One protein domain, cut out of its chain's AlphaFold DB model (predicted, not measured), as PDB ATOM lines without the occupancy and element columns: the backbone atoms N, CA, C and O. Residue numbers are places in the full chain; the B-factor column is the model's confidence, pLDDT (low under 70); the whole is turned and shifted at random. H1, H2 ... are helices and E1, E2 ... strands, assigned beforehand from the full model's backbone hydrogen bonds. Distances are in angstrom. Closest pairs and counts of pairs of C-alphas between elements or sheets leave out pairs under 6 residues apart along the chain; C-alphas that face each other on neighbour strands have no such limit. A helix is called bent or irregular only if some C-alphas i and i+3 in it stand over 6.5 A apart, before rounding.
ATOM      1  N   ILE A 124     -19.352 -12.708 -19.807       93.62
ATOM      2  CA  ILE A 124     -19.374 -14.099 -19.345       93.62
ATOM      3  C   ILE A 124     -19.861 -14.231 -17.900       93.62
ATOM      4  O   ILE A 124     -20.650 -15.124 -17.620       93.62
ATOM      5  N   GLU A 125     -19.476 -13.322 -17.001       93.75
ATOM      6  CA  GLU A 125     -19.990 -13.303 -15.624       93.75
ATOM      7  C   GLU A 125     -21.508 -13.073 -15.609       93.75
ATOM      8  O   GLU A 125     -22.230 -13.719 -14.850       93.75
ATOM      9  N   PHE A 126     -22.013 -12.221 -16.506       94.38
ATOM     10  CA  PHE A 126     -23.452 -12.029 -16.671       94.38
ATOM     11  C   PHE A 126     -24.158 -13.293 -17.187       94.38
ATOM     12  O   PHE A 126     -25.205 -13.681 -16.667       94.38
ATOM     13  N   LEU A 127     -23.577 -13.991 -18.169       96.69
ATOM     14  CA  LEU A 127     -24.109 -15.278 -18.627       96.69
ATOM     15  C   LEU A 127     -24.085 -16.344 -17.529       96.69
ATOM     16  O   LEU A 127     -25.066 -17.068 -17.376       96.69
ATOM     17  N   GLN A 128     -23.023 -16.418 -16.727       96.50
ATOM     18  CA  GLN A 128     -22.952 -17.331 -15.585       96.50
ATOM     19  C   GLN A 128     -24.057 -17.047 -14.560       96.50
ATOM     20  O   GLN A 128     -24.615 -17.986 -13.987       96.50
ATOM     21  N   GLU A 129     -24.422 -15.782 -14.340       94.38
ATOM     22  CA  GLU A 129     -25.559 -15.438 -13.486       94.38
ATOM     23  C   GLU A 129     -26.876 -15.994 -14.046       94.38
ATOM     24  O   GLU A 129     -27.646 -16.625 -13.312       94.38
ATOM     25  N   LYS A 130     -27.105 -15.843 -15.354       96.06
ATOM     26  CA  LYS A 130     -28.290 -16.379 -16.039       96.06
ATOM     27  C   LYS A 130     -28.315 -17.905 -16.058       96.06
ATOM     28  O   LYS A 130     -29.336 -18.511 -15.745       96.06
ATOM     29  N   TRP A 131     -27.191 -18.562 -16.309       97.81
ATOM     30  CA  TRP A 131     -27.108 -20.020 -16.226       97.81
ATOM     31  C   TRP A 131     -27.279 -20.532 -14.795       97.81
ATOM     32  O   TRP A 131     -27.813 -21.616 -14.601       97.81
ATOM     33  N   ASN A 132     -26.902 -19.754 -13.779       95.75
ATOM     34  CA  ASN A 132     -27.197 -20.078 -12.386       95.75
ATOM     35  C   ASN A 132     -28.691 -19.920 -12.063       95.75
ATOM     36  O   ASN A 132     -29.203 -20.640 -11.212       95.75
ATOM     37  N   VAL A 133     -29.401 -18.994 -12.714       94.19
ATOM     38  CA  VAL A 133     -30.870 -18.950 -12.672       94.19
ATOM     39  C   VAL A 133     -31.435 -20.217 -13.313       94.19
ATOM     40  O   VAL A 133     -32.165 -20.937 -12.643       94.19
ATOM     41  N   TRP A 134     -31.022 -20.547 -14.538       96.00
ATOM     42  CA  TRP A 134     -31.468 -21.751 -15.249       96.00
ATOM     43  C   TRP A 134     -31.173 -23.052 -14.489       96.00
ATOM     44  O   TRP A 134     -32.001 -23.953 -14.439       96.00
ATOM     45  N   TYR A 135     -30.021 -23.144 -13.826       96.56
ATOM     46  CA  TYR A 135     -29.695 -24.275 -12.963       96.56
ATOM     47  C   TYR A 135     -30.775 -24.504 -11.900       96.56
ATOM     48  O   TYR A 135     -31.245 -25.625 -11.742       96.56
ATOM     49  N   ARG A 136     -31.215 -23.440 -11.215       93.12
ATOM     50  CA  ARG A 136     -32.251 -23.545 -10.178       93.12
ATOM     51  C   ARG A 136     -33.607 -23.967 -10.737       93.12
ATOM     52  O   ARG A 136     -34.370 -24.581 -10.014       93.12
ATOM     53  N   THR A 137     -33.896 -23.667 -12.005       91.56
ATOM     54  CA  THR A 137     -35.139 -24.114 -12.661       91.56
ATOM     55  C   THR A 137     -35.093 -25.586 -13.063       91.56
ATOM     56  O   THR A 137     -36.131 -26.193 -13.293       91.56
ATOM     57  N   LEU A 138     -33.891 -26.142 -13.232       94.75
ATOM     58  CA  LEU A 138     -33.681 -27.557 -13.545       94.75
ATOM     59  C   LEU A 138     -33.577 -28.413 -12.273       94.75
ATOM     60  O   LEU A 138     -33.981 -29.569 -12.282       94.75
ATOM     61  N   ASP A 139     -33.060 -27.851 -11.184       95.06
ATOM     62  CA  ASP A 139     -33.089 -28.429  -9.835       95.06
ATOM     63  C   ASP A 139     -34.494 -28.258  -9.229       95.06
ATOM     64  O   ASP A 139     -34.723 -27.440  -8.335       95.06
ATOM     65  N   VAL A 140     -35.467 -28.972  -9.806       91.88
ATOM     66  CA  VAL A 140     -36.904 -28.822  -9.508       91.88
ATOM     67  C   VAL A 140     -37.268 -29.307  -8.108       91.88
ATOM     68  O   VAL A 140     -38.302 -28.914  -7.571       91.88
ATOM     69  N   ASN A 141     -36.454 -30.187  -7.516       91.75
ATOM     70  CA  ASN A 141     -36.649 -30.639  -6.141       91.75
ATOM     71  C   ASN A 141     -35.919 -29.745  -5.109       91.75
ATOM     72  O   ASN A 141     -36.176 -29.875  -3.909       91.75
ATOM     73  N   HIS A 142     -35.072 -28.824  -5.585       91.62
ATOM     74  CA  HIS A 142     -34.302 -27.849  -4.815       91.62
ATOM     75  C   HIS A 142     -33.337 -28.460  -3.783       91.62
ATOM     76  O   HIS A 142     -33.095 -27.867  -2.724       91.62
ATOM     77  N   ASP A 143     -32.776 -29.634  -4.067       94.50
ATOM     78  CA  ASP A 143     -31.778 -30.292  -3.216       94.50
ATOM     79  C   ASP A 143     -30.340 -29.804  -3.486       94.50
ATOM     80  O   ASP A 143     -29.399 -30.145  -2.756       94.50
ATOM     81  N   GLY A 144     -30.170 -28.945  -4.494       95.44
ATOM     82  CA  GLY A 144     -28.900 -28.352  -4.869       95.44
ATOM     83  C   GLY A 144     -28.095 -29.191  -5.855       95.44
ATOM     84  O   GLY A 144     -26.952 -28.802  -6.130       95.44
ATOM     85  N   ILE A 145     -28.624 -30.298  -6.390       97.19
ATOM     86  CA  ILE A 145     -27.976 -31.165  -7.384       97.19
ATOM     87  C   ILE A 145     -28.976 -31.673  -8.434       97.19
ATOM     88  O   ILE A 145     -29.937 -32.356  -8.130       97.19
ATOM     89  N   ILE A 146     -28.683 -31.465  -9.717       98.06
ATOM     90  CA  ILE A 146     -29.527 -32.028 -10.779       98.06
ATOM     91  C   ILE A 146     -29.205 -33.518 -10.931       98.06
ATOM     92  O   ILE A 146     -28.065 -33.905 -11.223       98.06
ATOM     93  N   THR A 147     -30.214 -34.362 -10.748       97.69
ATOM     94  CA  THR A 147     -30.126 -35.821 -10.832       97.69
ATOM     95  C   THR A 147     -31.347 -36.413 -11.537       97.69
ATOM     96  O   THR A 147     -32.232 -35.717 -12.030       97.69
ATOM     97  N   ARG A 148     -31.429 -37.748 -11.568       96.88
ATOM     98  CA  ARG A 148     -32.624 -38.443 -12.051       96.88
ATOM     99  C   ARG A 148     -33.877 -38.129 -11.219       96.88
ATOM    100  O   ARG A 148     -34.978 -38.199 -11.756       96.88
ATOM    101  N   ALA A 149     -33.723 -37.737  -9.952       96.44
ATOM    102  CA  ALA A 149     -34.855 -37.360  -9.108       96.44
ATOM    103  C   ALA A 149     -35.610 -36.136  -9.658       96.44
ATOM    104  O   ALA A 149     -36.834 -36.092  -9.565       96.44
ATOM    105  N   ASP A 150     -34.907 -35.185 -10.280       95.69
ATOM    106  CA  ASP A 150     -35.501 -34.005 -10.924       95.69
ATOM    107  C   ASP A 150     -36.293 -34.370 -12.177       95.69
ATOM    108  O   ASP A 150     -37.403 -33.877 -12.407       95.69
ATOM    109  N   VAL A 151     -35.756 -35.311 -12.961       95.06
ATOM    110  CA  VAL A 151     -36.467 -35.892 -14.103       95.06
ATOM    111  C   VAL A 151     -37.751 -36.549 -13.611       95.06
ATOM    112  O   VAL A 151     -38.837 -36.192 -14.059       95.06
ATOM    113  N   ASP A 152     -37.652 -37.454 -12.638       93.94
ATOM    114  CA  ASP A 152     -38.798 -38.202 -12.124       93.94
ATOM    115  C   ASP A 152     -39.850 -37.277 -11.480       93.94
ATOM    116  O   ASP A 152     -41.053 -37.506 -11.641       93.94
ATOM    117  N   TYR A 153     -39.425 -36.195 -10.812       92.19
ATOM    118  CA  TYR A 153     -40.321 -35.142 -10.329       92.19
ATOM    119  C   TYR A 153     -41.083 -34.502 -11.494       92.19
ATOM    120  O   TYR A 153     -42.317 -34.501 -11.492       92.19
ATOM    121  N   THR A 154     -40.369 -34.029 -12.519       91.12
ATOM    122  CA  THR A 154     -40.951 -33.386 -13.710       91.12
ATOM    123  C   THR A 154     -41.968 -34.311 -14.392       91.12
ATOM    124  O   THR A 154     -43.104 -33.917 -14.678       91.12
ATOM    125  N   LEU A 155     -41.598 -35.579 -14.604       90.81
ATOM    126  CA  LEU A 155     -42.454 -36.578 -15.249       90.81
ATOM    127  C   LEU A 155     -43.694 -36.917 -14.415       90.81
ATOM    128  O   LEU A 155     -44.732 -37.255 -14.982       90.81
ATOM    129  N   LYS A 156     -43.619 -36.819 -13.083       88.12
ATOM    130  CA  LYS A 156     -44.767 -37.030 -12.194       88.12
ATOM    131  C   LYS A 156     -45.766 -35.873 -12.250       88.12
ATOM    132  O   LYS A 156     -46.966 -36.124 -12.141       88.12
ATOM    133  N   GLN A 157     -45.295 -34.638 -12.423       83.00
ATOM    134  CA  GLN A 157     -46.172 -33.467 -12.519       83.00
ATOM    135  C   GLN A 157     -46.879 -33.381 -13.874       83.00
ATOM    136  O   GLN A 157     -48.031 -32.956 -13.944       83.00
ATOM    137  N   PHE A 158     -46.230 -33.821 -14.956       79.25
ATOM    138  CA  PHE A 158     -46.747 -33.617 -16.311       79.25
ATOM    139  C   PHE A 158     -48.157 -34.202 -16.567       79.25
ATOM    140  O   PHE A 158     -49.001 -33.494 -17.115       79.25
ATOM    141  N   PRO A 159     -48.495 -35.435 -16.133       73.69
ATOM    142  CA  PRO A 159     -49.844 -35.986 -16.289       73.69
ATOM    143  C   PRO A 159     -50.915 -35.295 -15.435       73.69
ATOM    144  O   PRO A 159     -52.101 -35.496 -15.687       73.69
ATOM    145  N   LEU A 160     -50.520 -34.528 -14.414       66.06
ATOM    146  CA  LEU A 160     -51.441 -33.764 -13.565       66.06
ATOM    147  C   LEU A 160     -51.882 -32.454 -14.235       66.06
ATOM    148  O   LEU A 160     -52.802 -31.795 -13.752       66.06
ATOM    149  N   VAL A 161     -51.266 -32.088 -15.363       67.25
ATOM    150  CA  VAL A 161     -51.700 -30.958 -16.179       67.25
ATOM    151  C   VAL A 161     -53.019 -31.319 -16.871       67.25
ATOM    152  O   VAL A 161     -53.064 -32.118 -17.807       67.25
ATOM    153  N   GLU A 162     -54.118 -30.725 -16.400       58.50
ATOM    154  CA  GLU A 162     -55.463 -30.942 -16.943       58.50
ATOM    155  C   GLU A 162     -55.527 -30.702 -18.461       58.50
ATOM    156  O   GLU A 162     -55.125 -29.632 -18.941       58.50
ATOM    157  N   GLY A 163     -56.112 -31.660 -19.192       63.59
ATOM    158  CA  GLY A 163     -56.433 -31.543 -20.622       63.59
ATOM    159  C   GLY A 163     -55.767 -32.568 -21.545       63.59
ATOM    160  O   GLY A 163     -56.107 -32.610 -22.722       63.59
ATOM    161  N   LEU A 164     -54.862 -33.414 -21.040       62.81
ATOM    162  CA  LEU A 164     -54.216 -34.466 -21.834       62.81
ATOM    163  C   LEU A 164     -54.955 -35.805 -21.719       62.81
ATOM    164  O   LEU A 164     -55.284 -36.253 -20.618       62.81
ATOM    165  N   SER A 165     -55.169 -36.501 -22.842       63.84
ATOM    166  CA  SER A 165     -55.554 -37.916 -22.782       63.84
ATOM    167  C   SER A 165     -54.413 -38.764 -22.209       63.84
ATOM    168  O   SER A 165     -53.239 -38.397 -22.278       63.84
ATOM    169  N   LYS A 166     -54.723 -39.963 -21.697       68.44
ATOM    170  CA  LYS A 166     -53.709 -40.881 -21.142       68.44
ATOM    171  C   LYS A 166     -52.586 -41.212 -22.143       68.44
ATOM    172  O   LYS A 166     -51.431 -41.341 -21.744       68.44
ATOM    173  N   SER A 167     -52.908 -41.353 -23.431       69.94
ATOM    174  CA  SER A 167     -51.927 -41.630 -24.492       69.94
ATOM    175  C   SER A 167     -51.081 -40.409 -24.857       69.94
ATOM    176  O   SER A 167     -49.882 -40.555 -25.082       69.94
ATOM    177  N   GLU A 168     -51.678 -39.216 -24.890       69.31
ATOM    178  CA  GLU A 168     -50.953 -37.962 -25.142       69.31
ATOM    179  C   GLU A 168     -50.029 -37.619 -23.974       69.31
ATOM    180  O   GLU A 168     -48.866 -37.290 -24.195       69.31
ATOM    181  N   GLY A 169     -50.507 -37.807 -22.740       75.00
ATOM    182  CA  GLY A 169     -49.702 -37.673 -21.531       75.00
ATOM    183  C   GLY A 169     -48.497 -38.611 -21.544       75.00
ATOM    184  O   GLY A 169     -47.381 -38.162 -21.302       75.00
ATOM    185  N   LYS A 170     -48.679 -39.889 -21.916       77.81
ATOM    186  CA  LYS A 170     -47.552 -40.830 -22.019       77.81
ATOM    187  C   LYS A 170     -46.533 -40.403 -23.085       77.81
ATOM    188  O   LYS A 170     -45.340 -40.395 -22.812       77.81
ATOM    189  N   MET A 171     -46.985 -40.046 -24.289       79.69
ATOM    190  CA  MET A 171     -46.074 -39.631 -25.363       79.69
ATOM    191  C   MET A 171     -45.284 -38.372 -24.987       79.69
ATOM    192  O   MET A 171     -44.117 -38.247 -25.345       79.69
ATOM    193  N   ALA A 172     -45.917 -37.431 -24.289       81.56
ATOM    194  CA  ALA A 172     -45.247 -36.228 -23.826       81.56
ATOM    195  C   ALA A 172     -44.226 -36.528 -22.718       81.56
ATOM    196  O   ALA A 172     -43.112 -36.026 -22.795       81.56
ATOM    197  N   VAL A 173     -44.549 -37.414 -21.768       88.50
ATOM    198  CA  VAL A 173     -43.607 -37.909 -20.745       88.50
ATOM    199  C   VAL A 173     -42.363 -38.526 -21.389       88.50
ATOM    200  O   VAL A 173     -41.255 -38.104 -21.071       88.50
ATOM    201  N   ASP A 174     -42.534 -39.434 -22.359       91.19
ATOM    202  CA  ASP A 174     -41.407 -40.069 -23.060       91.19
ATOM    203  C   ASP A 174     -40.521 -39.019 -23.776       91.19
ATOM    204  O   ASP A 174     -39.295 -39.136 -23.820       91.19
ATOM    205  N   LYS A 175     -41.129 -37.957 -24.330       92.25
ATOM    206  CA  LYS A 175     -40.401 -36.860 -24.992       92.25
ATOM    207  C   LYS A 175     -39.668 -35.947 -24.006       92.25
ATOM    208  O   LYS A 175     -38.563 -35.514 -24.317       92.25
ATOM    209  N   ILE A 176     -40.260 -35.653 -22.847       92.75
ATOM    210  CA  ILE A 176     -39.617 -34.857 -21.789       92.75
ATOM    211  C   ILE A 176     -38.416 -35.612 -21.233       92.75
ATOM    212  O   ILE A 176     -37.343 -35.034 -21.094       92.75
ATOM    213  N   GLU A 177     -38.568 -36.910 -20.975       95.06
ATOM    214  CA  GLU A 177     -37.463 -37.760 -20.542       95.06
ATOM    215  C   GLU A 177     -36.321 -37.748 -21.566       95.06
ATOM    216  O   GLU A 177     -35.174 -37.471 -21.220       95.06
ATOM    217  N   ALA A 178     -36.636 -37.947 -22.850       96.19
ATOM    218  CA  ALA A 178     -35.640 -37.882 -23.916       96.19
ATOM    219  C   ALA A 178     -34.955 -36.507 -24.007       96.19
ATOM    220  O   ALA A 178     -33.761 -36.437 -24.306       96.19
ATOM    221  N   TRP A 179     -35.680 -35.415 -23.744       96.94
ATOM    222  CA  TRP A 179     -35.107 -34.071 -23.697       96.94
ATOM    223  C   TRP A 179     -34.105 -33.919 -22.543       96.94
ATOM    224  O   TRP A 179     -32.996 -33.430 -22.772       96.94
ATOM    225  N   TRP A 180     -34.445 -34.404 -21.343       97.19
ATOM    226  CA  TRP A 180     -33.541 -34.411 -20.188       97.19
ATOM    227  C   TRP A 180     -32.247 -35.167 -20.486       97.19
ATOM    228  O   TRP A 180     -31.160 -34.630 -20.266       97.19
ATOM    229  N   GLU A 181     -32.349 -36.374 -21.044       97.25
ATOM    230  CA  GLU A 181     -31.184 -37.200 -21.377       97.25
ATOM    231  C   GLU A 181     -30.312 -36.559 -22.465       97.25
ATOM    232  O   GLU A 181     -29.083 -36.546 -22.363       97.25
ATOM    233  N   LYS A 182     -30.940 -35.977 -23.493       97.38
ATOM    234  CA  LYS A 182     -30.249 -35.369 -24.636       97.38
ATOM    235  C   LYS A 182     -29.516 -34.080 -24.272       97.38
ATOM    236  O   LYS A 182     -28.407 -33.862 -24.760       97.38
ATOM    237  N   TYR A 183     -30.138 -33.210 -23.478       97.19
ATOM    238  CA  TYR A 183     -29.661 -31.838 -23.294       97.19
ATOM    239  C   TYR A 183     -29.079 -31.548 -21.918       97.19
ATOM    240  O   TYR A 183     -28.140 -30.753 -21.827       97.19
ATOM    241  N   ILE A 184     -29.623 -32.162 -20.867       97.12
ATOM    242  CA  ILE A 184     -29.278 -31.811 -19.490       97.12
ATOM    243  C   ILE A 184     -28.352 -32.863 -18.889       97.12
ATOM    244  O   ILE A 184     -27.182 -32.567 -18.661       97.12
ATOM    245  N   LEU A 185     -28.841 -34.094 -18.698       96.69
ATOM    246  CA  LEU A 185     -28.078 -35.166 -18.060       96.69
ATOM    247  C   LEU A 185     -26.891 -35.597 -18.922       96.69
ATOM    248  O   LEU A 185     -25.782 -35.717 -18.406       96.69
ATOM    249  N   LYS A 186     -27.084 -35.784 -20.235       94.62
ATOM    250  CA  LYS A 186     -26.023 -36.186 -21.178       94.62
ATOM    251  C   LYS A 186     -25.264 -37.445 -20.711       94.62
ATOM    252  O   LYS A 186     -24.057 -37.555 -20.906       94.62
ATOM    253  N   GLY A 187     -25.963 -38.376 -20.054       93.00
ATOM    254  CA  GLY A 187     -25.384 -39.586 -19.456       93.00
ATOM    255  C   GLY A 187     -24.733 -39.401 -18.076       93.00
ATOM    256  O   GLY A 187     -24.255 -40.378 -17.501       93.00
ATOM    257  N   ASN A 188     -24.721 -38.187 -17.519       94.75
ATOM    258  CA  ASN A 188     -24.286 -37.939 -16.147       94.75
ATOM    259  C   ASN A 188     -25.392 -38.316 -15.156       94.75
ATOM    260  O   ASN A 188     -26.570 -38.048 -15.376       94.75
ATOM    261  N   ASN A 189     -25.000 -38.885 -14.021       94.31
ATOM    262  CA  ASN A 189     -25.915 -39.233 -12.931       94.31
ATOM    263  C   ASN A 189     -26.113 -38.098 -11.911       94.31
ATOM    264  O   ASN A 189     -27.017 -38.170 -11.078       94.31
ATOM    265  N   LYS A 190     -25.250 -37.082 -11.953       96.69
ATOM    266  CA  LYS A 190     -25.242 -35.942 -11.044       96.69
ATOM    267  C   LYS A 190     -24.594 -34.749 -11.729       96.69
ATOM    268  O   LYS A 190     -23.492 -34.874 -12.258       96.69
ATOM    269  N   ILE A 191     -25.248 -33.598 -11.657       98.19
ATOM    270  CA  ILE A 191     -24.739 -32.326 -12.163       98.19
ATOM    271  C   ILE A 191     -24.869 -31.302 -11.043       98.19
ATOM    272  O   ILE A 191     -25.970 -30.965 -10.614       98.19
ATOM    273  N   THR A 192     -23.741 -30.804 -10.545       98.06
ATOM    274  CA  THR A 192     -23.758 -29.666  -9.622       98.06
ATOM    275  C   THR A 192     -23.876 -28.359 -10.398       98.06
ATOM    276  O   THR A 192     -23.561 -28.284 -11.588       98.06
ATOM    277  N   LYS A 193     -24.230 -27.281  -9.696       97.81
ATOM    278  CA  LYS A 193     -24.172 -25.917 -10.239       97.81
ATOM    279  C   LYS A 193     -22.833 -25.628 -10.919       97.81
ATOM    280  O   LYS A 193     -22.800 -25.082 -12.015       97.81
ATOM    281  N   THR A 194     -21.730 -25.981 -10.262       97.94
ATOM    282  CA  THR A 194     -20.383 -25.727 -10.783       97.94
ATOM    283  C   THR A 194     -20.131 -26.485 -12.082       97.94
ATOM    284  O   THR A 194     -19.517 -25.924 -12.985       97.94
ATOM    285  N   ASP A 195     -20.614 -27.725 -12.184       97.88
ATOM    286  CA  ASP A 195     -20.463 -28.536 -13.393       97.88
ATOM    287  C   ASP A 195     -21.235 -27.906 -14.556       97.88
ATOM    288  O   ASP A 195     -20.654 -27.662 -15.610       97.88
ATOM    289  N   LEU A 196     -22.506 -27.532 -14.336       98.19
ATOM    290  CA  LEU A 196     -23.322 -26.886 -15.366       98.19
ATOM    291  C   LEU A 196     -22.690 -25.575 -15.846       98.19
ATOM    292  O   LEU A 196     -22.567 -25.369 -17.051       98.19
ATOM    293  N   LEU A 197     -22.275 -24.695 -14.927       98.19
ATOM    294  CA  LEU A 197     -21.690 -23.402 -15.295       98.19
ATOM    295  C   LEU A 197     -20.395 -23.564 -16.098       98.19
ATOM    296  O   LEU A 197     -20.226 -22.887 -17.111       98.19
ATOM    297  N   LYS A 198     -19.509 -24.481 -15.683       97.62
ATOM    298  CA  LYS A 198     -18.255 -24.759 -16.398       97.62
ATOM    299  C   LYS A 198     -18.499 -25.345 -17.782       97.62
ATOM    300  O   LYS A 198     -17.836 -24.929 -18.730       97.62
ATOM    301  N   ASP A 199     -19.440 -26.278 -17.906       97.12
ATOM    302  CA  ASP A 199     -19.815 -26.869 -19.190       97.12
ATOM    303  C   ASP A 199     -20.327 -25.796 -20.162       97.12
ATOM    304  O   ASP A 199     -19.853 -25.720 -21.297       97.12
ATOM    305  N   GLN A 200     -21.256 -24.933 -19.723       98.06
ATOM    306  CA  GLN A 200     -21.798 -23.886 -20.595       98.06
ATOM    307  C   GLN A 200     -20.741 -22.849 -20.977       98.06
ATOM    308  O   GLN A 200     -20.653 -22.482 -22.148       98.06
ATOM    309  N   GLU A 201     -19.910 -22.408 -20.031       98.00
ATOM    310  CA  GLU A 201     -18.823 -21.466 -20.308       98.00
ATOM    311  C   GLU A 201     -17.820 -22.044 -21.305       98.00
ATOM    312  O   GLU A 201     -17.447 -21.369 -22.268       98.00
ATOM    313  N   LYS A 202     -17.415 -23.305 -21.118       97.75
ATOM    314  CA  LYS A 202     -16.507 -23.995 -22.036       97.75
ATOM    315  C   LYS A 202     -17.090 -24.039 -23.445       97.75
ATOM    316  O   LYS A 202     -16.435 -23.614 -24.389       97.75
ATOM    317  N   GLU A 203     -18.327 -24.502 -23.602       97.25
ATOM    318  CA  GLU A 203     -18.948 -24.600 -24.925       97.25
ATOM    319  C   GLU A 203     -19.160 -23.225 -25.584       97.25
ATOM    320  O   GLU A 203     -18.935 -23.063 -26.788       97.25
ATOM    321  N   TYR A 204     -19.557 -22.221 -24.796       97.56
ATOM    322  CA  TYR A 204     -19.737 -20.848 -25.260       97.56
ATOM    323  C   TYR A 204     -18.422 -20.227 -25.752       97.56
ATOM    324  O   TYR A 204     -18.387 -19.621 -26.827       97.56
ATOM    325  N   THR A 205     -17.341 -20.393 -24.986       96.31
ATOM    326  CA  THR A 205     -16.018 -19.833 -25.304       96.31
ATOM    327  C   THR A 205     -15.325 -20.578 -26.442       96.31
ATOM    328  O   THR A 205     -14.668 -19.942 -27.265       96.31
ATOM    329  N   GLU A 206     -15.511 -21.898 -26.551       97.56
ATOM    330  CA  GLU A 206     -14.973 -22.706 -27.651       97.56
ATOM    331  C   GLU A 206     -15.626 -22.359 -28.990       97.56
ATOM    332  O   GLU A 206     -14.935 -22.196 -29.999       97.56
ATOM    333  N   ASN A 207     -16.960 -22.259 -29.030       97.62
ATOM    334  CA  ASN A 207     -17.677 -21.908 -30.251       97.62
ATOM    335  C   ASN A 207     -19.074 -21.335 -29.962       97.62
ATOM    336  O   ASN A 207     -20.079 -22.052 -29.981       97.62
ATOM    337  N   LYS A 208     -19.151 -20.005 -29.821       96.62
ATOM    338  CA  LYS A 208     -20.406 -19.268 -29.581       96.62
ATOM    339  C   LYS A 208     -21.514 -19.604 -30.588       96.62
ATOM    340  O   LYS A 208     -22.672 -19.726 -30.202       96.62
ATOM    341  N   LYS A 209     -21.190 -19.795 -31.875       97.88
ATOM    342  CA  LYS A 209     -22.194 -20.117 -32.907       97.88
ATOM    343  C   LYS A 209     -22.812 -21.498 -32.680       97.88
ATOM    344  O   LYS A 209     -24.032 -21.636 -32.752       97.88
ATOM    345  N   ASN A 210     -21.986 -22.502 -32.397       98.12
ATOM    346  CA  ASN A 210     -22.465 -23.855 -32.114       98.12
ATOM    347  C   ASN A 210     -23.235 -23.905 -30.792       98.12
ATOM    348  O   ASN A 210     -24.283 -24.542 -30.731       98.12
ATOM    349  N   PHE A 211     -22.764 -23.186 -29.772       98.31
ATOM    350  CA  PHE A 211     -23.466 -23.048 -28.500       98.31
ATOM    351  C   PHE A 211     -24.876 -22.472 -28.683       98.31
ATOM    352  O   PHE A 211     -25.848 -23.066 -28.225       98.31
ATOM    353  N   VAL A 212     -25.009 -21.360 -29.419       98.31
ATOM    354  CA  VAL A 212     -26.314 -20.736 -29.699       98.31
ATOM    355  C   VAL A 212     -27.222 -21.690 -30.476       98.31
ATOM    356  O   VAL A 212     -28.398 -21.816 -30.146       98.31
ATOM    357  N   ALA A 213     -26.694 -22.413 -31.469       98.44
ATOM    358  CA  ALA A 213     -27.472 -23.401 -32.216       98.44
ATOM    359  C   ALA A 213     -27.965 -24.558 -31.324       98.44
ATOM    360  O   ALA A 213     -29.118 -24.974 -31.440       98.44
ATOM    361  N   LYS A 214     -27.120 -25.040 -30.403       98.00
ATOM    362  CA  LYS A 214     -27.485 -26.056 -29.404       98.00
ATOM    363  C   LYS A 214     -28.598 -25.549 -28.484       98.00
ATOM    364  O   LYS A 214     -29.580 -26.260 -28.296       98.00
ATOM    365  N   MET A 215     -28.460 -24.333 -27.947       98.44
ATOM    366  CA  MET A 215     -29.470 -23.726 -27.069       98.44
ATOM    367  C   MET A 215     -30.793 -23.492 -27.791       98.44
ATOM    368  O   MET A 215     -31.849 -23.774 -27.237       98.44
ATOM    369  N   LYS A 216     -30.746 -23.076 -29.060       98.19
ATOM    370  CA  LYS A 216     -31.947 -22.940 -29.885       98.19
ATOM    371  C   LYS A 216     -32.682 -24.273 -30.018       98.19
ATOM    372  O   LYS A 216     -33.871 -24.332 -29.732       98.19
ATOM    373  N   ALA A 217     -31.969 -25.342 -30.376       98.12
ATOM    374  CA  ALA A 217     -32.565 -26.672 -30.486       98.12
ATOM    375  C   ALA A 217     -33.131 -27.169 -29.141       98.12
ATOM    376  O   ALA A 217     -34.205 -27.757 -29.111       98.12
ATOM    377  N   LEU A 218     -32.430 -26.903 -28.033       97.75
ATOM    378  CA  LEU A 218     -32.886 -27.224 -26.678       97.75
ATOM    379  C   LEU A 218     -34.222 -26.543 -26.355       97.75
ATOM    380  O   LEU A 218     -35.143 -27.227 -25.906       97.75
ATOM    381  N   CYS A 219     -34.327 -25.229 -26.584       97.25
ATOM    382  CA  CYS A 219     -35.541 -24.451 -26.329       97.25
ATOM    383  C   CYS A 219     -36.691 -24.877 -27.250       97.25
ATOM    384  O   CYS A 219     -37.810 -25.078 -26.785       97.25
ATOM    385  N   GLU A 220     -36.421 -25.054 -28.545       95.44
ATOM    386  CA  GLU A 220     -37.431 -25.492 -29.512       95.44
ATOM    387  C   GLU A 220     -38.002 -26.865 -29.153       95.44
ATOM    388  O   GLU A 220     -39.226 -27.022 -29.152       95.44
ATOM    389  N   ASP A 221     -37.142 -27.828 -28.802       93.81
ATOM    390  CA  ASP A 221     -37.571 -29.175 -28.432       93.81
ATOM    391  C   ASP A 221     -38.475 -29.131 -27.191       93.81
ATOM    392  O   ASP A 221     -39.602 -29.628 -27.251       93.81
ATOM    393  N   ILE A 222     -38.046 -28.501 -26.086       92.44
ATOM    394  CA  ILE A 222     -38.849 -28.520 -24.852       92.44
ATOM    395  C   ILE A 222     -40.145 -27.736 -24.987       92.44
ATOM    396  O   ILE A 222     -41.207 -28.245 -24.634       92.44
ATOM    397  N   PHE A 223     -40.113 -26.529 -25.549       92.06
ATOM    398  CA  PHE A 223     -41.312 -25.700 -25.605       92.06
ATOM    399  C   PHE A 223     -42.320 -26.206 -26.636       92.06
ATOM    400  O   PHE A 223     -43.519 -26.053 -26.425       92.06
ATOM    401  N   CYS A 224     -41.890 -26.913 -27.686       88.75
ATOM    402  CA  CYS A 224     -42.829 -27.635 -28.549       88.75
ATOM    403  C   CYS A 224     -43.469 -28.850 -27.862       88.75
ATOM    404  O   CYS A 224     -44.571 -29.241 -28.252       88.75
ATOM    405  N   ILE A 225     -42.803 -29.456 -26.871       87.06
ATOM    406  CA  ILE A 225     -43.377 -30.534 -26.056       87.06
ATOM    407  C   ILE A 225     -44.351 -29.970 -25.015       87.06
ATOM    408  O   ILE A 225     -45.425 -30.537 -24.836       87.06
ATOM    409  N   LEU A 226     -44.006 -28.863 -24.349       85.12
ATOM    410  CA  LEU A 226     -44.851 -28.233 -23.327       85.12
ATOM    411  C   LEU A 226     -46.082 -27.540 -23.933       85.12
ATOM    412  O   LEU A 226     -47.176 -27.613 -23.377       85.12
ATOM    413  N   TYR A 227     -45.922 -26.907 -25.097       84.25
ATOM    414  CA  TYR A 227     -46.974 -26.177 -25.801       84.25
ATOM    415  C   TYR A 227     -47.326 -26.891 -27.110       84.25
ATOM    416  O   TYR A 227     -46.974 -26.464 -28.213       84.25
ATOM    417  N   THR A 228     -48.046 -28.005 -26.977       71.88
ATOM    418  CA  THR A 228     -48.495 -28.843 -28.104       71.88
ATOM    419  C   THR A 228     -49.637 -28.231 -28.917       71.88
ATOM    420  O   THR A 228     -50.078 -28.833 -29.901       71.88
ATOM    421  N   ASP A 229     -50.111 -27.037 -28.544       70.12
ATOM    422  CA  ASP A 229     -51.173 -26.348 -29.267       70.12
ATOM    423  C   ASP A 229     -50.762 -26.091 -30.728       70.12
ATOM    424  O   ASP A 229     -49.706 -25.526 -31.041       70.12
ATOM    425  N   LYS A 230     -51.643 -26.501 -31.644       70.25
ATOM    426  CA  LYS A 230     -51.512 -26.281 -33.084       70.25
ATOM    427  C   LYS A 230     -51.509 -24.797 -33.437       70.25
ATOM    428  O   LYS A 230     -50.948 -24.442 -34.468       70.25
ATOM    429  N   THR A 231     -52.118 -23.949 -32.607       83.12
ATOM    430  CA  THR A 231     -52.145 -22.499 -32.835       83.12
ATOM    431  C   THR A 231     -50.770 -21.855 -32.687       83.12
ATOM    432  O   THR A 231     -50.574 -20.754 -33.195       83.12
ATOM    433  N   LYS A 232     -49.815 -22.530 -32.020       89.31
ATOM    434  CA  LYS A 232     -48.506 -21.964 -31.663       89.31
ATOM    435  C   LYS A 232     -48.641 -20.658 -30.874       89.31
ATOM    436  O   LYS A 232     -47.792 -19.779 -30.980       89.31
ATOM    437  N   MET A 233     -49.695 -20.568 -30.066       93.06
ATOM    438  CA  MET A 233     -49.965 -19.469 -29.149       93.06
ATOM    439  C   MET A 233     -49.974 -19.990 -27.711       93.06
ATOM    440  O   MET A 233     -50.500 -21.062 -27.416       93.06
ATOM    441  N   ILE A 234     -49.395 -19.215 -26.804       93.12
ATOM    442  CA  ILE A 234     -49.331 -19.495 -25.376       93.12
ATOM    443  C   ILE A 234     -50.362 -18.605 -24.688       93.12
ATOM    444  O   ILE A 234     -50.229 -17.384 -24.683       93.12
ATOM    445  N   SER A 235     -51.395 -19.213 -24.109       93.12
ATOM    446  CA  SER A 235     -52.292 -18.535 -23.174       93.12
ATOM    447  C   SER A 235     -51.670 -18.477 -21.779       93.12
ATOM    448  O   SER A 235     -50.791 -19.273 -21.445       93.12
ATOM    449  N   LEU A 236     -52.182 -17.586 -20.933       92.94
ATOM    450  CA  LEU A 236     -51.776 -17.508 -19.531       92.94
ATOM    451  C   LEU A 236     -51.950 -18.843 -18.788       92.94
ATOM    452  O   LEU A 236     -51.071 -19.245 -18.033       92.94
ATOM    453  N   ASP A 237     -53.047 -19.560 -19.029       89.62
ATOM    454  CA  ASP A 237     -53.298 -20.852 -18.381       89.62
ATOM    455  C   ASP A 237     -52.251 -21.894 -18.789       89.62
ATOM    456  O   ASP A 237     -51.726 -22.612 -17.937       89.62
ATOM    457  N   ASN A 238     -51.902 -21.952 -20.080       88.69
ATOM    458  CA  ASN A 238     -50.854 -22.844 -20.569       88.69
ATOM    459  C   ASN A 238     -49.485 -22.441 -20.009       88.69
ATOM    460  O   ASN A 238     -48.707 -23.308 -19.615       88.69
ATOM    461  N   PHE A 239     -49.196 -21.139 -19.948       91.69
ATOM    462  CA  PHE A 239     -47.980 -20.608 -19.340       91.69
ATOM    463  C   PHE A 239     -47.851 -21.060 -17.881       91.69
ATOM    464  O   PHE A 239     -46.865 -21.699 -17.522       91.69
ATOM    465  N   VAL A 240     -48.878 -20.827 -17.061       90.44
ATOM    466  CA  VAL A 240     -48.887 -21.219 -15.645       90.44
ATOM    467  C   VAL A 240     -48.734 -22.733 -15.489       90.44
ATOM    468  O   VAL A 240     -47.934 -23.183 -14.673       90.44
ATOM    469  N   LYS A 241     -49.454 -23.530 -16.286       86.81
ATOM    470  CA  LYS A 241     -49.363 -24.999 -16.256       86.81
ATOM    471  C   LYS A 241     -47.949 -25.503 -16.548       86.81
ATOM    472  O   LYS A 241     -47.467 -26.375 -15.834       86.81
ATOM    473  N   ALA A 242     -47.284 -24.949 -17.561       87.88
ATOM    474  CA  ALA A 242     -45.925 -25.345 -17.918       87.88
ATOM    475  C   ALA A 242     -44.924 -25.048 -16.792       87.88
ATOM    476  O   ALA A 242     -44.090 -25.890 -16.483       87.88
ATOM    477  N   TYR A 243     -45.036 -23.893 -16.134       89.12
ATOM    478  CA  TYR A 243     -44.154 -23.530 -15.023       89.12
ATOM    479  C   TYR A 243     -44.393 -24.382 -13.764       89.12
ATOM    480  O   TYR A 243     -43.429 -24.763 -13.101       89.12
ATOM    481  N   LYS A 244     -45.643 -24.772 -13.484       85.75
ATOM    482  CA  LYS A 244     -45.979 -25.692 -12.380       85.75
ATOM    483  C   LYS A 244     -45.331 -27.072 -12.535       85.75
ATOM    484  O   LYS A 244     -44.915 -27.668 -11.548       85.75
ATOM    485  N   VAL A 245     -45.176 -27.570 -13.768       84.31
ATOM    486  CA  VAL A 245     -44.455 -28.834 -14.036       84.31
ATOM    487  C   VAL A 245     -43.009 -28.785 -13.526       84.31
ATOM    488  O   VAL A 245     -42.485 -29.806 -13.089       84.31
ATOM    489  N   TYR A 246     -42.399 -27.599 -13.537       85.94
ATOM    490  CA  TYR A 246     -41.044 -27.340 -13.047       85.94
ATOM    491  C   TYR A 246     -41.015 -26.804 -11.603       85.94
ATOM    492  O   TYR A 246     -40.028 -26.209 -11.190       85.94
ATOM    493  N   GLY A 247     -42.088 -26.997 -10.825       83.81
ATOM    494  CA  GLY A 247     -42.136 -26.641  -9.399       83.81
ATOM    495  C   GLY A 247     -42.470 -25.175  -9.100       83.81
ATOM    496  O   GLY A 247     -42.509 -24.772  -7.938       83.81
ATOM    497  N   HIS A 248     -42.760 -24.359 -10.116       85.25
ATOM    498  CA  HIS A 248     -43.114 -22.957  -9.908       85.25
ATOM    499  C   HIS A 248     -44.628 -22.789  -9.706       85.25
ATOM    500  O   HIS A 248     -45.390 -22.639 -10.661       85.25
ATOM    501  N   ASP A 249     -45.064 -22.750  -8.446       83.94
ATOM    502  CA  ASP A 249     -46.492 -22.679  -8.091       83.94
ATOM    503  C   ASP A 249     -47.004 -21.264  -7.767       83.94
ATOM    504  O   ASP A 249     -48.206 -21.059  -7.565       83.94
ATOM    505  N   ASN A 250     -46.125 -20.254  -7.733       89.69
ATOM    506  CA  ASN A 250     -46.514 -18.878  -7.418       89.69
ATOM    507  C   ASN A 250     -47.232 -18.204  -8.599       89.69
ATOM    508  O   ASN A 250     -46.654 -17.428  -9.362       89.69
ATOM    509  N   GLU A 251     -48.526 -18.480  -8.725       90.69
ATOM    510  CA  GLU A 251     -49.345 -18.001  -9.834       90.69
ATOM    511  C   GLU A 251     -49.376 -16.470  -9.951       90.69
ATOM    512  O   GLU A 251     -49.395 -15.941 -11.058       90.69
ATOM    513  N   ALA A 252     -49.324 -15.733  -8.837       91.75
ATOM    514  CA  ALA A 252     -49.294 -14.271  -8.875       91.75
ATOM    515  C   ALA A 252     -48.011 -13.737  -9.535       91.75
ATOM    516  O   ALA A 252     -48.068 -12.769 -10.294       91.75
ATOM    517  N   LEU A 253     -46.861 -14.369  -9.272       90.56
ATOM    518  CA  LEU A 253     -45.609 -14.038  -9.955       90.56
ATOM    519  C   LEU A 253     -45.632 -14.486 -11.415       90.56
ATOM    520  O   LEU A 253     -45.227 -13.714 -12.277       90.56
ATOM    521  N   LEU A 254     -46.174 -15.668 -11.714       92.06
ATOM    522  CA  LEU A 254     -46.308 -16.150 -13.092       92.06
ATOM    523  C   LEU A 254     -47.215 -15.251 -13.942       92.06
ATOM    524  O   LEU A 254     -46.916 -15.005 -15.105       92.06
ATOM    525  N   ARG A 255     -48.289 -14.699 -13.368       93.88
ATOM    526  CA  ARG A 255     -49.151 -13.719 -14.047       93.88
ATOM    527  C   ARG A 255     -48.384 -12.446 -14.398       93.88
ATOM    528  O   ARG A 255     -48.430 -12.014 -15.544       93.88
ATOM    529  N   LYS A 256     -47.618 -11.899 -13.448       92.62
ATOM    530  CA  LYS A 256     -46.751 -10.732 -13.694       92.62
ATOM    531  C   LYS A 256     -45.672 -11.024 -14.737       92.62
ATOM    532  O   LYS A 256     -45.398 -10.181 -15.578       92.62
ATOM    533  N   ALA A 257     -45.081 -12.216 -14.696       92.69
ATOM    534  CA  ALA A 257     -44.111 -12.666 -15.686       92.69
ATOM    535  C   ALA A 257     -44.726 -12.724 -17.089       92.69
ATOM    536  O   ALA A 257     -44.156 -12.205 -18.042       92.69
ATOM    537  N   PHE A 258     -45.925 -13.296 -17.208       94.69
ATOM    538  CA  PHE A 258     -46.642 -13.378 -18.476       94.69
ATOM    539  C   PHE A 258     -46.972 -11.991 -19.050       94.69
ATOM    540  O   PHE A 258     -46.879 -11.783 -20.256       94.69
ATOM    541  N   GLU A 259     -47.292 -11.011 -18.201       94.19
ATOM    542  CA  GLU A 259     -47.530  -9.623 -18.624       94.19
ATOM    543  C   GLU A 259     -46.292  -8.952 -19.241       94.19
ATOM    544  O   GLU A 259     -46.444  -8.075 -20.097       94.19
ATOM    545  N   LEU A 260     -45.071  -9.371 -18.879       92.75
ATOM    546  CA  LEU A 260     -43.838  -8.831 -19.467       92.75
ATOM    547  C   LEU A 260     -43.702  -9.161 -20.961       92.75
ATOM    548  O   LEU A 260     -43.125  -8.359 -21.696       92.75
ATOM    549  N   TYR A 261     -44.304 -10.264 -21.414       92.44
ATOM    550  CA  TYR A 261     -44.403 -10.627 -22.835       92.44
ATOM    551  C   TYR A 261     -45.440  -9.793 -23.601       92.44
ATOM    552  O   TYR A 261     -45.584  -9.950 -24.807       92.44
ATOM    553  N   LYS A 262     -46.187  -8.905 -22.926       93.81
ATOM    554  CA  LYS A 262     -47.187  -8.011 -23.540       93.81
ATOM    555  C   LYS A 262     -48.163  -8.769 -24.462       93.81
ATOM    556  O   LYS A 262     -48.279  -8.430 -25.642       93.81
ATOM    557  N   PRO A 263     -48.878  -9.781 -23.934       94.88
ATOM    558  CA  PRO A 263     -49.719 -10.664 -24.733       94.88
ATOM    559  C   PRO A 263     -50.746  -9.887 -25.561       94.88
ATOM    560  O   PRO A 263     -51.480  -9.039 -25.046       94.88
ATOM    561  N   SER A 264     -50.856 -10.231 -26.842       94.62
ATOM    562  CA  SER A 264     -51.878  -9.686 -27.733       94.62
ATOM    563  C   SER A 264     -53.124 -10.558 -27.662       94.62
ATOM    564  O   SER A 264     -53.046 -11.775 -27.807       94.62
ATOM    565  N   HIS A 265     -54.285  -9.958 -27.393       93.38
ATOM    566  CA  HIS A 265     -55.547 -10.690 -27.200       93.38
ATOM    567  C   HIS A 265     -55.456 -11.841 -26.173       93.38
ATOM    568  O   HIS A 265     -56.167 -12.837 -26.283       93.38
ATOM    569  N   GLY A 266     -54.592 -11.698 -25.160       94.06
ATOM    570  CA  GLY A 266     -54.420 -12.686 -24.091       94.06
ATOM    571  C   GLY A 266     -53.498 -13.864 -24.428       94.06
ATOM    572  O   GLY A 266     -53.438 -14.810 -23.642       94.06
ATOM    573  N   VAL A 267     -52.777 -13.815 -25.553       95.31
ATOM    574  CA  VAL A 267     -51.822 -14.858 -25.954       95.31
ATOM    575  C   VAL A 267     -50.466 -14.295 -26.395       95.31
ATOM    576  O   VAL A 267     -50.369 -13.148 -26.833       95.31
ATOM    577  N   VAL A 268     -49.426 -15.123 -26.294       95.69
ATOM    578  CA  VAL A 268     -48.054 -14.849 -26.761       95.69
ATOM    579  C   VAL A 268     -47.683 -15.864 -27.847       95.69
ATOM    580  O   VAL A 268     -47.911 -17.058 -27.642       95.69
ATOM    581  N   PRO A 269     -47.116 -15.463 -28.996       95.69
ATOM    582  CA  PRO A 269     -46.599 -16.411 -29.977       95.69
ATOM    583  C   PRO A 269     -45.522 -17.324 -29.375       95.69
ATOM    584  O   PRO A 269     -44.571 -16.854 -28.754       95.69
ATOM    585  N   LEU A 270     -45.616 -18.636 -29.610       94.50
ATOM    586  CA  LEU A 270     -44.644 -19.610 -29.098       94.50
ATOM    587  C   LEU A 270     -43.211 -19.279 -29.541       94.50
ATOM    588  O   LEU A 270     -42.277 -19.474 -28.773       94.50
ATOM    589  N   GLN A 271     -43.039 -18.774 -30.765       95.06
ATOM    590  CA  GLN A 271     -41.715 -18.415 -31.268       95.06
ATOM    591  C   GLN A 271     -41.102 -17.238 -30.503       95.06
ATOM    592  O   GLN A 271     -39.923 -17.293 -30.191       95.06
ATOM    593  N   GLU A 272     -41.894 -16.221 -30.153       95.31
ATOM    594  CA  GLU A 272     -41.423 -15.079 -29.357       95.31
ATOM    595  C   GLU A 272     -40.941 -15.547 -27.979       95.31
ATOM    596  O   GLU A 272     -39.844 -15.211 -27.545       95.31
ATOM    597  N   PHE A 273     -41.702 -16.446 -27.353       95.12
ATOM    598  CA  PHE A 273     -41.315 -17.064 -26.088       95.12
ATOM    599  C   PHE A 273     -40.020 -17.894 -26.190       95.12
ATOM    600  O   PHE A 273     -39.164 -17.827 -25.307       95.12
ATOM    601  N   ILE A 274     -39.851 -18.668 -27.269       96.06
ATOM    602  CA  ILE A 274     -38.614 -19.420 -27.542       96.06
ATOM    603  C   ILE A 274     -37.430 -18.466 -27.743       96.06
ATOM    604  O   ILE A 274     -36.345 -18.727 -27.219       96.06
ATOM    605  N   ASP A 275     -37.627 -17.381 -28.489       96.56
ATOM    606  CA  ASP A 275     -36.586 -16.399 -28.788       96.56
ATOM    607  C   ASP A 275     -36.121 -15.674 -27.514       96.56
ATOM    608  O   ASP A 275     -34.917 -15.479 -27.331       96.56
ATOM    609  N   ASP A 276     -37.035 -15.367 -26.589       96.19
ATOM    610  CA  ASP A 276     -36.705 -14.777 -25.286       96.19
ATOM    611  C   ASP A 276     -35.920 -15.744 -24.385       96.19
ATOM    612  O   ASP A 276     -34.926 -15.354 -23.769       96.19
ATOM    613  N   TRP A 277     -36.282 -17.031 -24.352       97.12
ATOM    614  CA  TRP A 277     -35.481 -18.045 -23.651       97.12
ATOM    615  C   TRP A 277     -34.104 -18.257 -24.287       97.12
ATOM    616  O   TRP A 277     -33.110 -18.456 -23.581       97.12
ATOM    617  N   LEU A 278     -34.007 -18.181 -25.613       97.88
ATOM    618  CA  LEU A 278     -32.726 -18.250 -26.308       97.88
ATOM    619  C   LEU A 278     -31.852 -17.031 -25.982       97.88
ATOM    620  O   LEU A 278     -30.658 -17.189 -25.712       97.88
ATOM    621  N   LEU A 279     -32.434 -15.829 -25.974       96.94
ATOM    622  CA  LEU A 279     -31.766 -14.594 -25.561       96.94
ATOM    623  C   LEU A 279     -31.230 -14.734 -24.131       96.94
ATOM    624  O   LEU A 279     -30.051 -14.464 -23.873       96.94
ATOM    625  N   PHE A 280     -32.058 -15.251 -23.226       97.38
ATOM    626  CA  PHE A 280     -31.690 -15.528 -21.847       97.38
ATOM    627  C   PHE A 280     -30.468 -16.437 -21.719       97.38
ATOM    628  O   PHE A 280     -29.517 -16.100 -21.013       97.38
ATOM    629  N   LEU A 281     -30.418 -17.532 -22.470       97.56
ATOM    630  CA  LEU A 281     -29.320 -18.494 -22.368       97.56
ATOM    631  C   LEU A 281     -28.036 -18.070 -23.096       97.56
ATOM    632  O   LEU A 281     -26.985 -18.654 -22.827       97.56
ATOM    633  N   THR A 282     -28.090 -17.106 -24.024       97.56
ATOM    634  CA  THR A 282     -26.979 -16.876 -24.974       97.56
ATOM    635  C   THR A 282     -26.479 -15.439 -25.094       97.56
ATOM    636  O   THR A 282     -25.347 -15.239 -25.539       97.56
ATOM    637  N   ASN A 283     -27.281 -14.439 -24.721       95.88
ATOM    638  CA  ASN A 283     -26.914 -13.037 -24.897       95.88
ATOM    639  C   ASN A 283     -26.145 -12.489 -23.689       95.88
ATOM    640  O   ASN A 283     -26.671 -12.443 -22.581       95.88
ATOM    641  N   ASP A 284     -24.919 -12.034 -23.910       94.62
ATOM    642  CA  ASP A 284     -24.022 -11.475 -22.894       94.62
ATOM    643  C   ASP A 284     -24.134  -9.948 -22.730       94.62
ATOM    644  O   ASP A 284     -23.486  -9.362 -21.862       94.62
ATOM    645  N   ASP A 285     -24.973  -9.295 -23.537       92.56
ATOM    646  CA  ASP A 285     -25.204  -7.851 -23.480       92.56
ATOM    647  C   ASP A 285     -26.229  -7.478 -22.394       92.56
ATOM    648  O   ASP A 285     -27.440  -7.601 -22.590       92.56
ATOM    649  N   GLN A 286     -25.724  -6.960 -21.271       89.44
ATOM    650  CA  GLN A 286     -26.511  -6.479 -20.124       89.44
ATOM    651  C   GLN A 286     -27.434  -5.293 -20.443       89.44
ATOM    652  O   GLN A 286     -28.330  -4.989 -19.660       89.44
ATOM    653  N   SER A 287     -27.225  -4.591 -21.560       88.12
ATOM    654  CA  SER A 287     -28.097  -3.479 -21.954       88.12
ATOM    655  C   SER A 287     -29.416  -3.946 -22.579       88.12
ATOM    656  O   SER A 287     -30.334  -3.142 -22.761       88.12
ATOM    657  N   LYS A 288     -29.525  -5.236 -22.922       88.75
ATOM    658  CA  LYS A 288     -30.744  -5.818 -23.480       88.75
ATOM    659  C   LYS A 288     -31.721  -6.179 -22.373       88.75
ATOM    660  O   LYS A 288     -31.354  -6.771 -21.366       88.75
ATOM    661  N   ILE A 289     -32.985  -5.846 -22.611       85.56
ATOM    662  CA  ILE A 289     -34.090  -6.308 -21.776       85.56
ATOM    663  C   ILE A 289     -34.271  -7.803 -22.042       85.56
ATOM    664  O   ILE A 289     -34.367  -8.215 -23.195       85.56
ATOM    665  N   ASP A 290     -34.310  -8.584 -20.970       91.56
ATOM    666  CA  ASP A 290     -34.401 -10.041 -20.990       91.56
ATOM    667  C   ASP A 290     -35.589 -10.449 -20.113       91.56
ATOM    668  O   ASP A 290     -35.513 -10.422 -18.884       91.56
ATOM    669  N   VAL A 291     -36.723 -10.750 -20.750       91.19
ATOM    670  CA  VAL A 291     -38.004 -10.992 -20.064       91.19
ATOM    671  C   VAL A 291     -37.906 -12.156 -19.075       91.19
ATOM    672  O   VAL A 291     -38.453 -12.087 -17.966       91.19
ATOM    673  N   VAL A 292     -37.179 -13.209 -19.448       92.12
ATOM    674  CA  VAL A 292     -36.962 -14.382 -18.598       92.12
ATOM    675  C   VAL A 292     -36.121 -13.980 -17.391       92.12
ATOM    676  O   VAL A 292     -36.529 -14.210 -16.253       92.12
ATOM    677  N   TYR A 293     -34.991 -13.305 -17.597       91.81
ATOM    678  CA  TYR A 293     -34.141 -12.870 -16.491       91.81
ATOM    679  C   TYR A 293     -34.855 -11.896 -15.536       91.81
ATOM    680  O   TYR A 293     -34.738 -12.041 -14.317       91.81
ATOM    681  N   GLU A 294     -35.648 -10.948 -16.050       89.25
ATOM    682  CA  GLU A 294     -36.469 -10.052 -15.219       89.25
ATOM    683  C   GLU A 294     -37.500 -10.817 -14.378       89.25
ATOM    684  O   GLU A 294     -37.687 -10.518 -13.196       89.25
ATOM    685  N   THR A 295     -38.122 -11.848 -14.955       86.25
ATOM    686  CA  THR A 295     -39.074 -12.718 -14.254       86.25
ATOM    687  C   THR A 295     -38.434 -13.392 -13.040       86.25
ATOM    688  O   THR A 295     -38.988 -13.364 -11.939       86.25
ATOM    689  N   TYR A 296     -37.242 -13.964 -13.210       85.25
ATOM    690  CA  TYR A 296     -36.537 -14.648 -12.123       85.25
ATOM    691  C   TYR A 296     -35.975 -13.672 -11.080       85.25
ATOM    692  O   TYR A 296     -36.003 -13.965  -9.884       85.25
ATOM    693  N   LYS A 297     -35.547 -12.468 -11.484       83.75
ATOM    694  CA  LYS A 297     -35.181 -11.397 -10.537       83.75
ATOM    695  C   LYS A 297     -36.358 -10.932  -9.680       83.75
ATOM    696  O   LYS A 297     -36.149 -10.525  -8.539       83.75
ATOM    697  N   ALA A 298     -37.585 -11.018 -10.192       78.62
ATOM    698  CA  ALA A 298     -38.796 -10.680  -9.447       78.62
ATOM    699  C   ALA A 298     -39.193 -11.730  -8.385       78.62
ATOM    700  O   ALA A 298     -40.208 -11.554  -7.709       78.62
ATOM    701  N   GLY A 299     -38.394 -12.789  -8.205       76.25
ATOM    702  CA  GLY A 299     -38.569 -13.775  -7.138       76.25
ATOM    703  C   GLY A 299     -39.301 -15.044  -7.562       76.25
ATOM    704  O   GLY A 299     -39.777 -15.773  -6.693       76.25
TER     705      GLY A 299
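This is residues 124 to 299 of the 301 residues of an uncharacterized protein of Mytilus coruscus (UniProt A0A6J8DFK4). Seven helices touch one after another in a closed ring, H2 to H3, H5, H8, H9, H7, H6 and back to H2, with H1 and H4 packed together at one end. H2 and H3 form a helical hairpin along one side, and two very short strand pairs, E1 with E2 and E3 with E4, lie near opposite ends. The printed part has 176 residues, with nine named helices and four named strands in the order H1 E1 H2 H3 E2 H4 H5 E3 H6 H7 E4 H8 H9; both two-stranded sheets are antiparallel and the class is mostly helix. It is compact, with a radius of gyration of the C-alphas of 15.7 A and spans of 42 by 37 by 28 A.

Find C-alpha 124 at (-19.374, -14.099, -19.345); from there H1 runs 20.5 A to residue 138. E1, residues 145 to 147, leads into H2, residues 148 to 160, and H3, residues 166 to 185, runs 26.4 A. H2 and H3 are only just irregular: C-alphas 156 and 159 are 6.6 A apart, and C-alphas 182 and 185 are 6.9 A apart. Next come E2, residues 190 to 192, H4, residues 193 to 206, and H5, residues 208 to 226, 26.8 A long. Read on through E3, residues 233 to 235, H6, residues 236 to 245, H7, residues 251 to 260, E4, residues 267 to 269, and H8, residues 270 to 282. H9, residues 291 to 297, ends with C-alpha 297 at (-35.181, -11.397, -10.537).

Start at H1, which touches H4 at a steep tilt of 47 degrees, C-alphas 128 and 197 closest at 6.2 A. In E1 and E2, N 146 and O 191 are 2.9 A apart, within hydrogen-bond range. H2 and H3 touch at 26 degrees, a shallow tilt, C-alphas 159 and 169 closest at 5.5 A. H3 touches H5 residues 218 to 225, C-alphas 172 and 225 closest at 6.4 A. H4 and H5 touch only at the corner, C-alphas 204 and 211 closest at 5.4 A. H5 touches H8, C-alphas 216 and 278 closest at 5.9 A. In E3 and E4, N 234 and O 268 are 2.7 A apart, within hydrogen-bond range. H6 touches H7, C-alphas 240 and 254 closest at 6.2 A, and H7 touches H9, C-alphas 257 and 295 closest at 5.2 A. Every O i to N i+4 pair is within hydrogen-bond range in H1, H4, H5, H6, H7, H8 and H9; in H2 it is 7 of 9 and in H3 15 of 16.

The two C-alphas farthest apart are those of Lys 166 and Ser 287, 45.3 A. The printed part has no cut and no long link. The mean pLDDT of the printed part is 91.1; look for values under 70 at residues 160 to 168.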